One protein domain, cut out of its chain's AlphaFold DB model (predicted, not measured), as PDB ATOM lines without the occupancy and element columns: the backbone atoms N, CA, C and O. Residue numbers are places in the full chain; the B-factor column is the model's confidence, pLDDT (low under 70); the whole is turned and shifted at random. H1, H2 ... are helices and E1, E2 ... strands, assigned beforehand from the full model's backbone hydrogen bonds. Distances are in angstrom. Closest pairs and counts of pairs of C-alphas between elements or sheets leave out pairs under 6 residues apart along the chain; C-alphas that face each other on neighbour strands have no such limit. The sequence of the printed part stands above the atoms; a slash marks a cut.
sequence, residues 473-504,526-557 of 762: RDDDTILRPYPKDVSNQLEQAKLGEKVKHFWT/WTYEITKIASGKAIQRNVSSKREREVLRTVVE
ATOM      1  N   ARG A 473      68.886  48.599 227.901       78.44
ATOM      2  CA  ARG A 473      68.634  47.407 228.724       78.44
ATOM      3  C   ARG A 473      67.775  47.747 229.940       78.44
ATOM      4  O   ARG A 473      67.715  48.898 230.371       78.44
ATOM      5  N   ASP A 474      67.104  46.732 230.472       79.56
ATOM      6  CA  ASP A 474      66.371  46.843 231.736       79.56
ATOM      7  C   ASP A 474      67.343  46.887 232.929       79.56
ATOM      8  O   ASP A 474      68.523  46.535 232.788       79.56
ATOM      9  N   ASP A 475      66.855  47.289 234.101       73.12
ATOM     10  CA  ASP A 475      67.632  47.273 235.351       73.12
ATOM     11  C   ASP A 475      68.222  45.893 235.679       73.12
ATOM     12  O   ASP A 475      69.402  45.799 236.030       73.12
ATOM     13  N   ASP A 476      67.448  44.834 235.446       67.56
ATOM     14  CA  ASP A 476      67.816  43.435 235.671       67.56
ATOM     15  C   ASP A 476      68.929  42.908 234.740       67.56
ATOM     16  O   ASP A 476      69.409  41.793 234.936       67.56
ATOM     17  N   THR A 477      69.367  43.664 233.722       60.44
ATOM     18  CA  THR A 477      70.450  43.362 232.741       60.44
ATOM     19  C   THR A 477      70.341  42.085 231.883       60.44
ATOM     20  O   THR A 477      70.996  41.997 230.842       60.44
ATOM     21  N   ILE A 478      69.503  41.126 232.282       66.06
ATOM     22  CA  ILE A 478      69.340  39.778 231.706       66.06
ATOM     23  C   ILE A 478      68.334  39.764 230.538       66.06
ATOM     24  O   ILE A 478      68.361  38.859 229.706       66.06
ATOM     25  N   LEU A 479      67.438  40.752 230.463       69.69
ATOM     26  CA  LEU A 479      66.350  40.795 229.480       69.69
ATOM     27  C   LEU A 479      66.798  41.333 228.106       69.69
ATOM     28  O   LEU A 479      67.741  42.121 228.000       69.69
ATOM     29  N   ARG A 480      66.074  40.923 227.050       74.06
ATOM     30  CA  ARG A 480      66.272  41.377 225.658       74.06
ATOM     31  C   ARG A 480      66.178  42.917 225.542       74.06
ATOM     32  O   ARG A 480      65.392  43.515 226.291       74.06
ATOM     33  N   PRO A 481      66.932  43.547 224.613       80.06
ATOM     34  CA  PRO A 481      66.872  44.989 224.376       80.06
ATOM     35  C   PRO A 481      65.481  45.436 223.910       80.06
ATOM     36  O   PRO A 481      64.723  44.652 223.336       80.06
ATOM     37  N   TYR A 482      65.150  46.702 224.160       85.31
ATOM     38  CA  TYR A 482      63.871  47.285 223.749       85.31
ATOM     39  C   TYR A 482      63.748  47.396 222.211       85.31
ATOM     40  O   TYR A 482      64.765  47.563 221.530       85.31
ATOM     41  N   PRO A 483      62.520  47.370 221.648       84.75
ATOM     42  CA  PRO A 483      62.261  47.686 220.240       84.75
ATOM     43  C   PRO A 483      62.927  48.993 219.780       84.75
ATOM     44  O   PRO A 483      63.224  49.877 220.587       84.75
ATOM     45  N   LYS A 484      63.219  49.117 218.480       83.50
ATOM     46  CA  LYS A 484      64.058  50.205 217.938       83.50
ATOM     47  C   LYS A 484      63.431  51.592 218.117       83.50
ATOM     48  O   LYS A 484      64.132  52.551 218.417       83.50
ATOM     49  N   ASP A 485      62.124  51.691 217.939       86.38
ATOM     50  CA  ASP A 485      61.307  52.880 218.172       86.38
ATOM     51  C   ASP A 485      61.299  53.287 219.655       86.38
ATOM     52  O   ASP A 485      61.618  54.434 219.972       86.38
ATOM     53  N   VAL A 486      61.070  52.336 220.566       89.00
ATOM     54  CA  VAL A 486      61.160  52.556 222.023       89.00
ATOM     55  C   VAL A 486      62.581  52.961 222.431       89.00
ATOM     56  O   VAL A 486      62.764  53.883 223.222       89.00
ATOM     57  N   SER A 487      63.609  52.335 221.853       91.38
ATOM     58  CA  SER A 487      65.018  52.683 222.082       91.38
ATOM     59  C   SER A 487      65.360  54.096 221.597       91.38
ATOM     60  O   SER A 487      66.108  54.801 222.266       91.38
ATOM     61  N   ASN A 488      64.794  54.541 220.470       90.50
ATOM     62  CA  ASN A 488      64.966  55.911 219.980       90.50
ATOM     63  C   ASN A 488      64.295  56.932 220.917       90.50
ATOM     64  O   ASN A 488      64.902  57.953 221.236       90.50
ATOM     65  N   GLN A 489      63.078  56.637 221.393       93.06
ATOM     66  CA  GLN A 489      62.375  57.468 222.379       93.06
ATOM     67  C   GLN A 489      63.159  57.545 223.701       93.06
ATOM     68  O   GLN A 489      63.311  58.623 224.271       93.06
ATOM     69  N   LEU A 490      63.737  56.427 224.158       93.25
ATOM     70  CA  LEU A 490      64.606  56.393 225.337       93.25
ATOM     71  C   LEU A 490      65.932  57.134 225.129       93.25
ATOM     72  O   LEU A 490      66.413  57.759 226.071       93.25
ATOM     73  N   GLU A 491      66.536  57.135 223.938       93.62
ATOM     74  CA  GLU A 491      67.741  57.942 223.697       93.62
ATOM     75  C   GLU A 491      67.432  59.443 223.849       93.62
ATOM     76  O   GLU A 491      68.197  60.151 224.508       93.62
ATOM     77  N   GLN A 492      66.275  59.892 223.342       93.88
ATOM     78  CA  GLN A 492      65.814  61.290 223.380       93.88
ATOM     79  C   GLN A 492      65.311  61.757 224.759       93.88
ATOM     80  O   GLN A 492      65.500  62.920 225.109       93.88
ATOM     81  N   ALA A 493      64.712  60.866 225.554       93.12
ATOM     82  CA  ALA A 493      64.184  61.178 226.883       93.12
ATOM     83  C   ALA A 493      65.269  61.671 227.868       93.12
ATOM     84  O   ALA A 493      66.425  61.239 227.818       93.12
ATOM     85  N   LYS A 494      64.916  62.529 228.825       94.06
ATOM     86  CA  LYS A 494      65.782  62.935 229.947       94.06
ATOM     87  C   LYS A 494      65.852  61.836 231.020       94.06
ATOM     88  O   LYS A 494      65.068  60.890 231.036       94.06
ATOM     89  N   LEU A 495      66.820  61.934 231.935       93.25
ATOM     90  CA  LEU A 495      66.868  61.051 233.110       93.25
ATOM     91  C   LEU A 495      65.638  61.306 233.995       93.25
ATOM     92  O   LEU A 495      65.319  62.454 234.288       93.25
ATOM     93  N   GLY A 496      64.944  60.238 234.390       88.25
ATOM     94  CA  GLY A 496      63.675  60.290 235.121       88.25
ATOM     95  C   GLY A 496      62.428  60.487 234.249       88.25
ATOM     96  O   GLY A 496      61.316  60.365 234.760       88.25
ATOM     97  N   GLU A 497      62.576  60.749 232.947       92.06
ATOM     98  CA  GLU A 497      61.439  60.945 232.044       92.06
ATOM     99  C   GLU A 497      60.752  59.613 231.697       92.06
ATOM    100  O   GLU A 497      61.398  58.568 231.538       92.06
ATOM    101  N   LYS A 498      59.416  59.660 231.609       93.19
ATOM    102  CA  LYS A 498      58.543  58.519 231.325       93.19
ATOM    103  C   LYS A 498      58.161  58.485 229.847       93.19
ATOM    104  O   LYS A 498      57.373  59.310 229.391       93.19
ATOM    105  N   VAL A 499      58.630  57.472 229.133       93.06
ATOM    106  CA  VAL A 499      58.171  57.144 227.782       93.06
ATOM    107  C   VAL A 499      56.919  56.271 227.894       93.06
ATOM    108  O   VAL A 499      56.971  55.170 228.449       93.06
ATOM    109  N   LYS A 500      55.787  56.761 227.375       90.69
ATOM    110  CA  LYS A 500      54.553  55.980 227.200       90.69
ATOM    111  C   LYS A 500      54.540  55.370 225.808       90.69
ATOM    112  O   LYS A 500      54.602  56.102 224.825       90.69
ATOM    113  N   HIS A 501      54.405  54.051 225.730       87.00
ATOM    114  CA  HIS A 501      54.206  53.349 224.465       87.00
ATOM    115  C   HIS A 501      52.814  52.705 224.453       87.00
ATOM    116  O   HIS A 501      52.428  52.039 225.417       87.00
ATOM    117  N   PHE A 502      52.058  52.937 223.377       76.56
ATOM    118  CA  PHE A 502      50.705  52.417 223.181       76.56
ATOM    119  C   PHE A 502      50.714  51.368 222.073       76.56
ATOM    120  O   PHE A 502      51.094  51.671 220.942       76.56
ATOM    121  N   TRP A 503      50.303  50.144 222.396       66.81
ATOM    122  CA  TRP A 503      50.359  49.025 221.461       66.81
ATOM    123  C   TRP A 503      48.978  48.709 220.875       66.81
ATOM    124  O   TRP A 503      48.093  48.192 221.563       66.81
ATOM    125  N   THR A 504      48.806  48.993 219.582       56.75
ATOM    126  CA  THR A 504      47.610  48.660 218.791       56.75
ATOM    127  C   THR A 504      47.840  47.399 217.960       56.75
ATOM    128  O   THR A 504      48.089  47.438 216.753       56.75
ATOM    129  N   TRP A 526      46.988  47.934 225.097       70.69
ATOM    130  CA  TRP A 526      47.863  47.986 226.269       70.69
ATOM    131  C   TRP A 526      48.773  49.221 226.217       70.69
ATOM    132  O   TRP A 526      49.403  49.506 225.197       70.69
ATOM    133  N   THR A 527      48.872  49.936 227.341       74.56
ATOM    134  CA  THR A 527      49.814  51.051 227.532       74.56
ATOM    135  C   THR A 527      50.795  50.688 228.638       74.56
ATOM    136  O   THR A 527      50.363  50.291 229.719       74.56
ATOM    137  N   TYR A 528      52.097  50.867 228.413       81.38
ATOM    138  CA  TYR A 528      53.107  50.717 229.466       81.38
ATOM    139  C   TYR A 528      54.025  51.942 229.559       81.38
ATOM    140  O   TYR A 528      54.292  52.625 228.568       81.38
ATOM    141  N   GLU A 529      54.492  52.228 230.779       90.31
ATOM    142  CA  GLU A 529      55.417  53.325 231.081       90.31
ATOM    143  C   GLU A 529      56.834  52.786 231.302       90.31
ATOM    144  O   GLU A 529      57.069  51.960 232.189       90.31
ATOM    145  N   ILE A 530      57.798  53.296 230.534       93.94
ATOM    146  CA  ILE A 530      59.225  53.012 230.716       93.94
ATOM    147  C   ILE A 530      59.917  54.295 231.180       93.94
ATOM    148  O   ILE A 530      59.772  55.345 230.560       93.94
ATOM    149  N   THR A 531      60.668  54.225 232.278       93.44
ATOM    150  CA  THR A 531      61.397  55.367 232.852       93.44
ATOM    151  C   THR A 531      62.896  55.219 232.613       93.44
ATOM    152  O   THR A 531      63.498  54.227 233.032       93.44
ATOM    153  N   LYS A 532      63.529  56.210 231.980       94.50
ATOM    154  CA  LYS A 532      64.986  56.235 231.764       94.50
ATOM    155  C   LYS A 532      65.725  56.516 233.076       94.50
ATOM    156  O   LYS A 532      65.514  57.562 233.682       94.50
ATOM    157  N   ILE A 533      66.608  55.608 233.502       91.94
ATOM    158  CA  ILE A 533      67.336  55.718 234.785       91.94
ATOM    159  C   ILE A 533      68.833  56.017 234.636       91.94
ATOM    160  O   ILE A 533      69.417  56.629 235.523       91.94
ATOM    161  N   ALA A 534      69.463  55.618 233.527       91.56
ATOM    162  CA  ALA A 534      70.853  55.952 233.201       91.56
ATOM    163  C   ALA A 534      71.073  55.885 231.679       91.56
ATOM    164  O   ALA A 534      70.195  55.436 230.943       91.56
ATOM    165  N   SER A 535      72.247  56.286 231.178       88.94
ATOM    166  CA  SER A 535      72.593  56.067 229.762       88.94
ATOM    167  C   SER A 535      72.622  54.559 229.465       88.94
ATOM    168  O   SER A 535      73.427  53.834 230.046       88.94
ATOM    169  N   GLY A 536      71.714  54.081 228.609       88.56
ATOM    170  CA  GLY A 536      71.556  52.658 228.286       88.56
ATOM    171  C   GLY A 536      70.773  51.814 229.307       88.56
ATOM    172  O   GLY A 536      70.707  50.598 229.126       88.56
ATOM    173  N   LYS A 537      70.162  52.407 230.350       88.75
ATOM    174  CA  LYS A 537      69.300  51.686 231.312       88.75
ATOM    175  C   LYS A 537      67.934  52.349 231.501       88.75
ATOM    176  O   LYS A 537      67.866  53.542 231.813       88.75
ATOM    177  N   ALA A 538      66.856  51.575 231.398       91.44
ATOM    178  CA  ALA A 538      65.490  52.062 231.608       91.44
ATOM    179  C   ALA A 538      64.584  50.996 232.246       91.44
ATOM    180  O   ALA A 538      64.581  49.860 231.781       91.44
ATOM    181  N   ILE A 539      63.808  51.389 233.266       90.38
ATOM    182  CA  ILE A 539      62.921  50.519 234.060       90.38
ATOM    183  C   ILE A 539      61.498  50.561 233.506       90.38
ATOM    184  O   ILE A 539      60.916  51.642 233.378       90.38
ATOM    185  N   GLN A 540      60.897  49.396 233.273       86.12
ATOM    186  CA  GLN A 540      59.466  49.268 232.982       86.12
ATOM    187  C   GLN A 540      58.647  49.247 234.286       86.12
ATOM    188  O   GLN A 540      58.807  48.344 235.106       86.12
ATOM    189  N   ARG A 541      57.760  50.231 234.491       70.69
ATOM    190  CA  ARG A 541      56.854  50.277 235.660       70.69
ATOM    191  C   ARG A 541      55.474  49.707 235.300       70.69
ATOM    192  O   ARG A 541      55.098  49.671 234.132       70.69
ATOM    193  N   ASN A 542      54.726  49.280 236.321       65.06
ATOM    194  CA  ASN A 542      53.384  48.671 236.238       65.06
ATOM    195  C   ASN A 542      53.325  47.242 235.655       65.06
ATOM    196  O   ASN A 542      52.291  46.835 235.135       65.06
ATOM    197  N   VAL A 543      54.404  46.461 235.767       66.69
ATOM    198  CA  VAL A 543      54.405  45.025 235.435       66.69
ATOM    199  C   VAL A 543      54.977  44.252 236.623       66.69
ATOM    200  O   VAL A 543      56.130  44.462 236.992       66.69
ATOM    201  N   SER A 544      54.156  43.412 237.260       53.56
ATOM    202  CA  SER A 544      54.433  42.889 238.609       53.56
ATOM    203  C   SER A 544      55.509  41.801 238.643       53.56
ATOM    204  O   SER A 544      56.243  41.673 239.623       53.56
ATOM    205  N   SER A 545      55.630  41.030 237.562       73.19
ATOM    206  CA  SER A 545      56.494  39.858 237.500       73.19
ATOM    207  C   SER A 545      57.476  39.903 236.330       73.19
ATOM    208  O   SER A 545      57.219  40.448 235.253       73.19
ATOM    209  N   LYS A 546      58.621  39.236 236.518       69.88
ATOM    210  CA  LYS A 546      59.601  38.984 235.450       69.88
ATOM    211  C   LYS A 546      58.967  38.261 234.250       69.88
ATOM    212  O   LYS A 546      59.303  38.565 233.112       69.88
ATOM    213  N   ARG A 547      58.019  37.347 234.507       62.19
ATOM    214  CA  ARG A 547      57.321  36.565 233.477       62.19
ATOM    215  C   ARG A 547      56.417  37.437 232.608       62.19
ATOM    216  O   ARG A 547      56.438  37.279 231.397       62.19
ATOM    217  N   GLU A 548      55.678  38.383 233.184       66.00
ATOM    218  CA  GLU A 548      54.883  39.345 232.404       66.00
ATOM    219  C   GLU A 548      55.783  40.280 231.574       66.00
ATOM    220  O   GLU A 548      55.510  40.492 230.391       66.00
ATOM    221  N   ARG A 549      56.902  40.769 232.141       69.69
ATOM    222  CA  ARG A 549      57.904  41.569 231.398       69.69
ATOM    223  C   ARG A 549      58.505  40.804 230.210       69.69
ATOM    224  O   ARG A 549      58.835  41.413 229.195       69.69
ATOM    225  N   GLU A 550      58.632  39.484 230.322       63.81
ATOM    226  CA  GLU A 550      59.140  38.598 229.269       63.81
ATOM    227  C   GLU A 550      58.062  38.244 228.226       63.81
ATOM    228  O   GLU A 550      58.329  38.315 227.025       63.81
ATOM    229  N   VAL A 551      56.821  37.974 228.651       55.88
ATOM    230  CA  VAL A 551      55.671  37.737 227.756       55.88
ATOM    231  C   VAL A 551      55.399  38.960 226.878       55.88
ATOM    232  O   VAL A 551      55.302  38.812 225.662       55.88
ATOM    233  N   LEU A 552      55.383  40.173 227.444       56.34
ATOM    234  CA  LEU A 552      55.179  41.414 226.678       56.34
ATOM    235  C   LEU A 552      56.258  41.648 225.602       56.34
ATOM    236  O   LEU A 552      55.969  42.253 224.575       56.34
ATOM    237  N   ARG A 553      57.486  41.147 225.801       62.44
ATOM    238  CA  ARG A 553      58.566  41.200 224.792       62.44
ATOM    239  C   ARG A 553      58.520  40.042 223.790       62.44
ATOM    240  O   ARG A 553      59.173  40.127 222.756       62.44
ATOM    241  N   THR A 554      57.768  38.982 224.088       45.97
ATOM    242  CA  THR A 554      57.649  37.767 223.259       45.97
ATOM    243  C   THR A 554      56.430  37.816 222.331       45.97
ATOM    244  O   THR A 554      56.513  37.365 221.196       45.97
ATOM    245  N   VAL A 555      55.332  38.458 222.751       41.28
ATOM    246  CA  VAL A 555      54.104  38.666 221.941       41.28
ATOM    247  C   VAL A 555      54.344  39.532 220.682       41.28
ATOM    248  O   VAL A 555      53.486  39.626 219.810       41.28
ATOM    249  N   VAL A 556      55.538  40.116 220.538       43.25
ATOM    250  CA  VAL A 556      55.996  40.817 219.326       43.25
ATOM    251  C   VAL A 556      56.192  39.863 218.129       43.25
ATOM    252  O   VAL A 556      56.137  40.318 216.987       43.25
ATOM    253  N   GLU A 557      56.353  38.551 218.347       34.53
ATOM    254  CA  GLU A 557      56.385  37.544 217.275       34.53
ATOM    255  C   GLU A 557      55.043  36.805 217.157       34.53
ATOM    256  O   GLU A 557      54.720  35.907 217.937       34.53
TER     257      GLU A 557
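AT A GLANCE: This is residues 473 to 504 and 526 to 557 of the 762 residues of an uncharacterized protein of Reticulomyxa filosa (UniProt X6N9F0). A strongly twisted sheet of three strands has one helix, H1, packed slantwise over it, while a second helix, H2, sits off the sheet after E3. The printed part has 64 residues, with two named helices and three named strands in the order H1 E1 E2 E3 H2. The sheet order is E1 E2 E3, all antiparallel, and the class is mixed, helices and strands. The whole is compact, with a radius of gyration of the C-alphas of 11.0 A, and rounded, spanning 27 by 26 by 20 A.

IN THESE COORDINATES: Find C-alpha 526 at (47.863, 47.986, 226.269); from there E2, residues 526 to 534, runs 25.3 A. Beside it look for E1, residues 498 to 503, 16.0 A, and E3, residues 537 to 541, 13.3 A. H1, residues 484 to 492, begins at C-alpha 484 (64.058, 50.205, 217.938) and measures 12.5 A. H2, residues 546 to 554, measures 12.4 A and ends at C-alpha 554 (57.649, 37.767, 223.259).

HOW THE PARTS SIT: Start at inner strand E2: E1 is antiparallel to it at 150 degrees, with N 499 and O 530 2.8 A apart, within hydrogen-bond range. E2 and E3 form a hairpin, antiparallel at 144 degrees, with N 531 and O 539 2.8 A apart. H1 is on the sheet at a height of 7.7 A, only just over E2, on which 3 of its 9 C-alphas fall; on the local plane it runs slantwise at 47 degrees to E2. Their closest C-alphas, Leu 490 and Lys 532, are 6.4 A apart. H2 is only just not on the sheet, with 4 pairs of C-alphas within 10 A, and is apart from H1. Every O i to N i+4 pair is within range in H1, and 4 of 5 in H2.

THE WHOLE: The C-alphas farthest apart, Leu 495 and Glu 557, are 30.2 A apart. Residues 505 to 525 are not printed; C-alphas 504 and 526 stand 7.5 A apart across this cut. The links printed whole are tight. Mean pLDDT of the printed part is 77.7; look for values under 70 at 476 to 479, 503 to 504, 542 to 544 and 546 to 557.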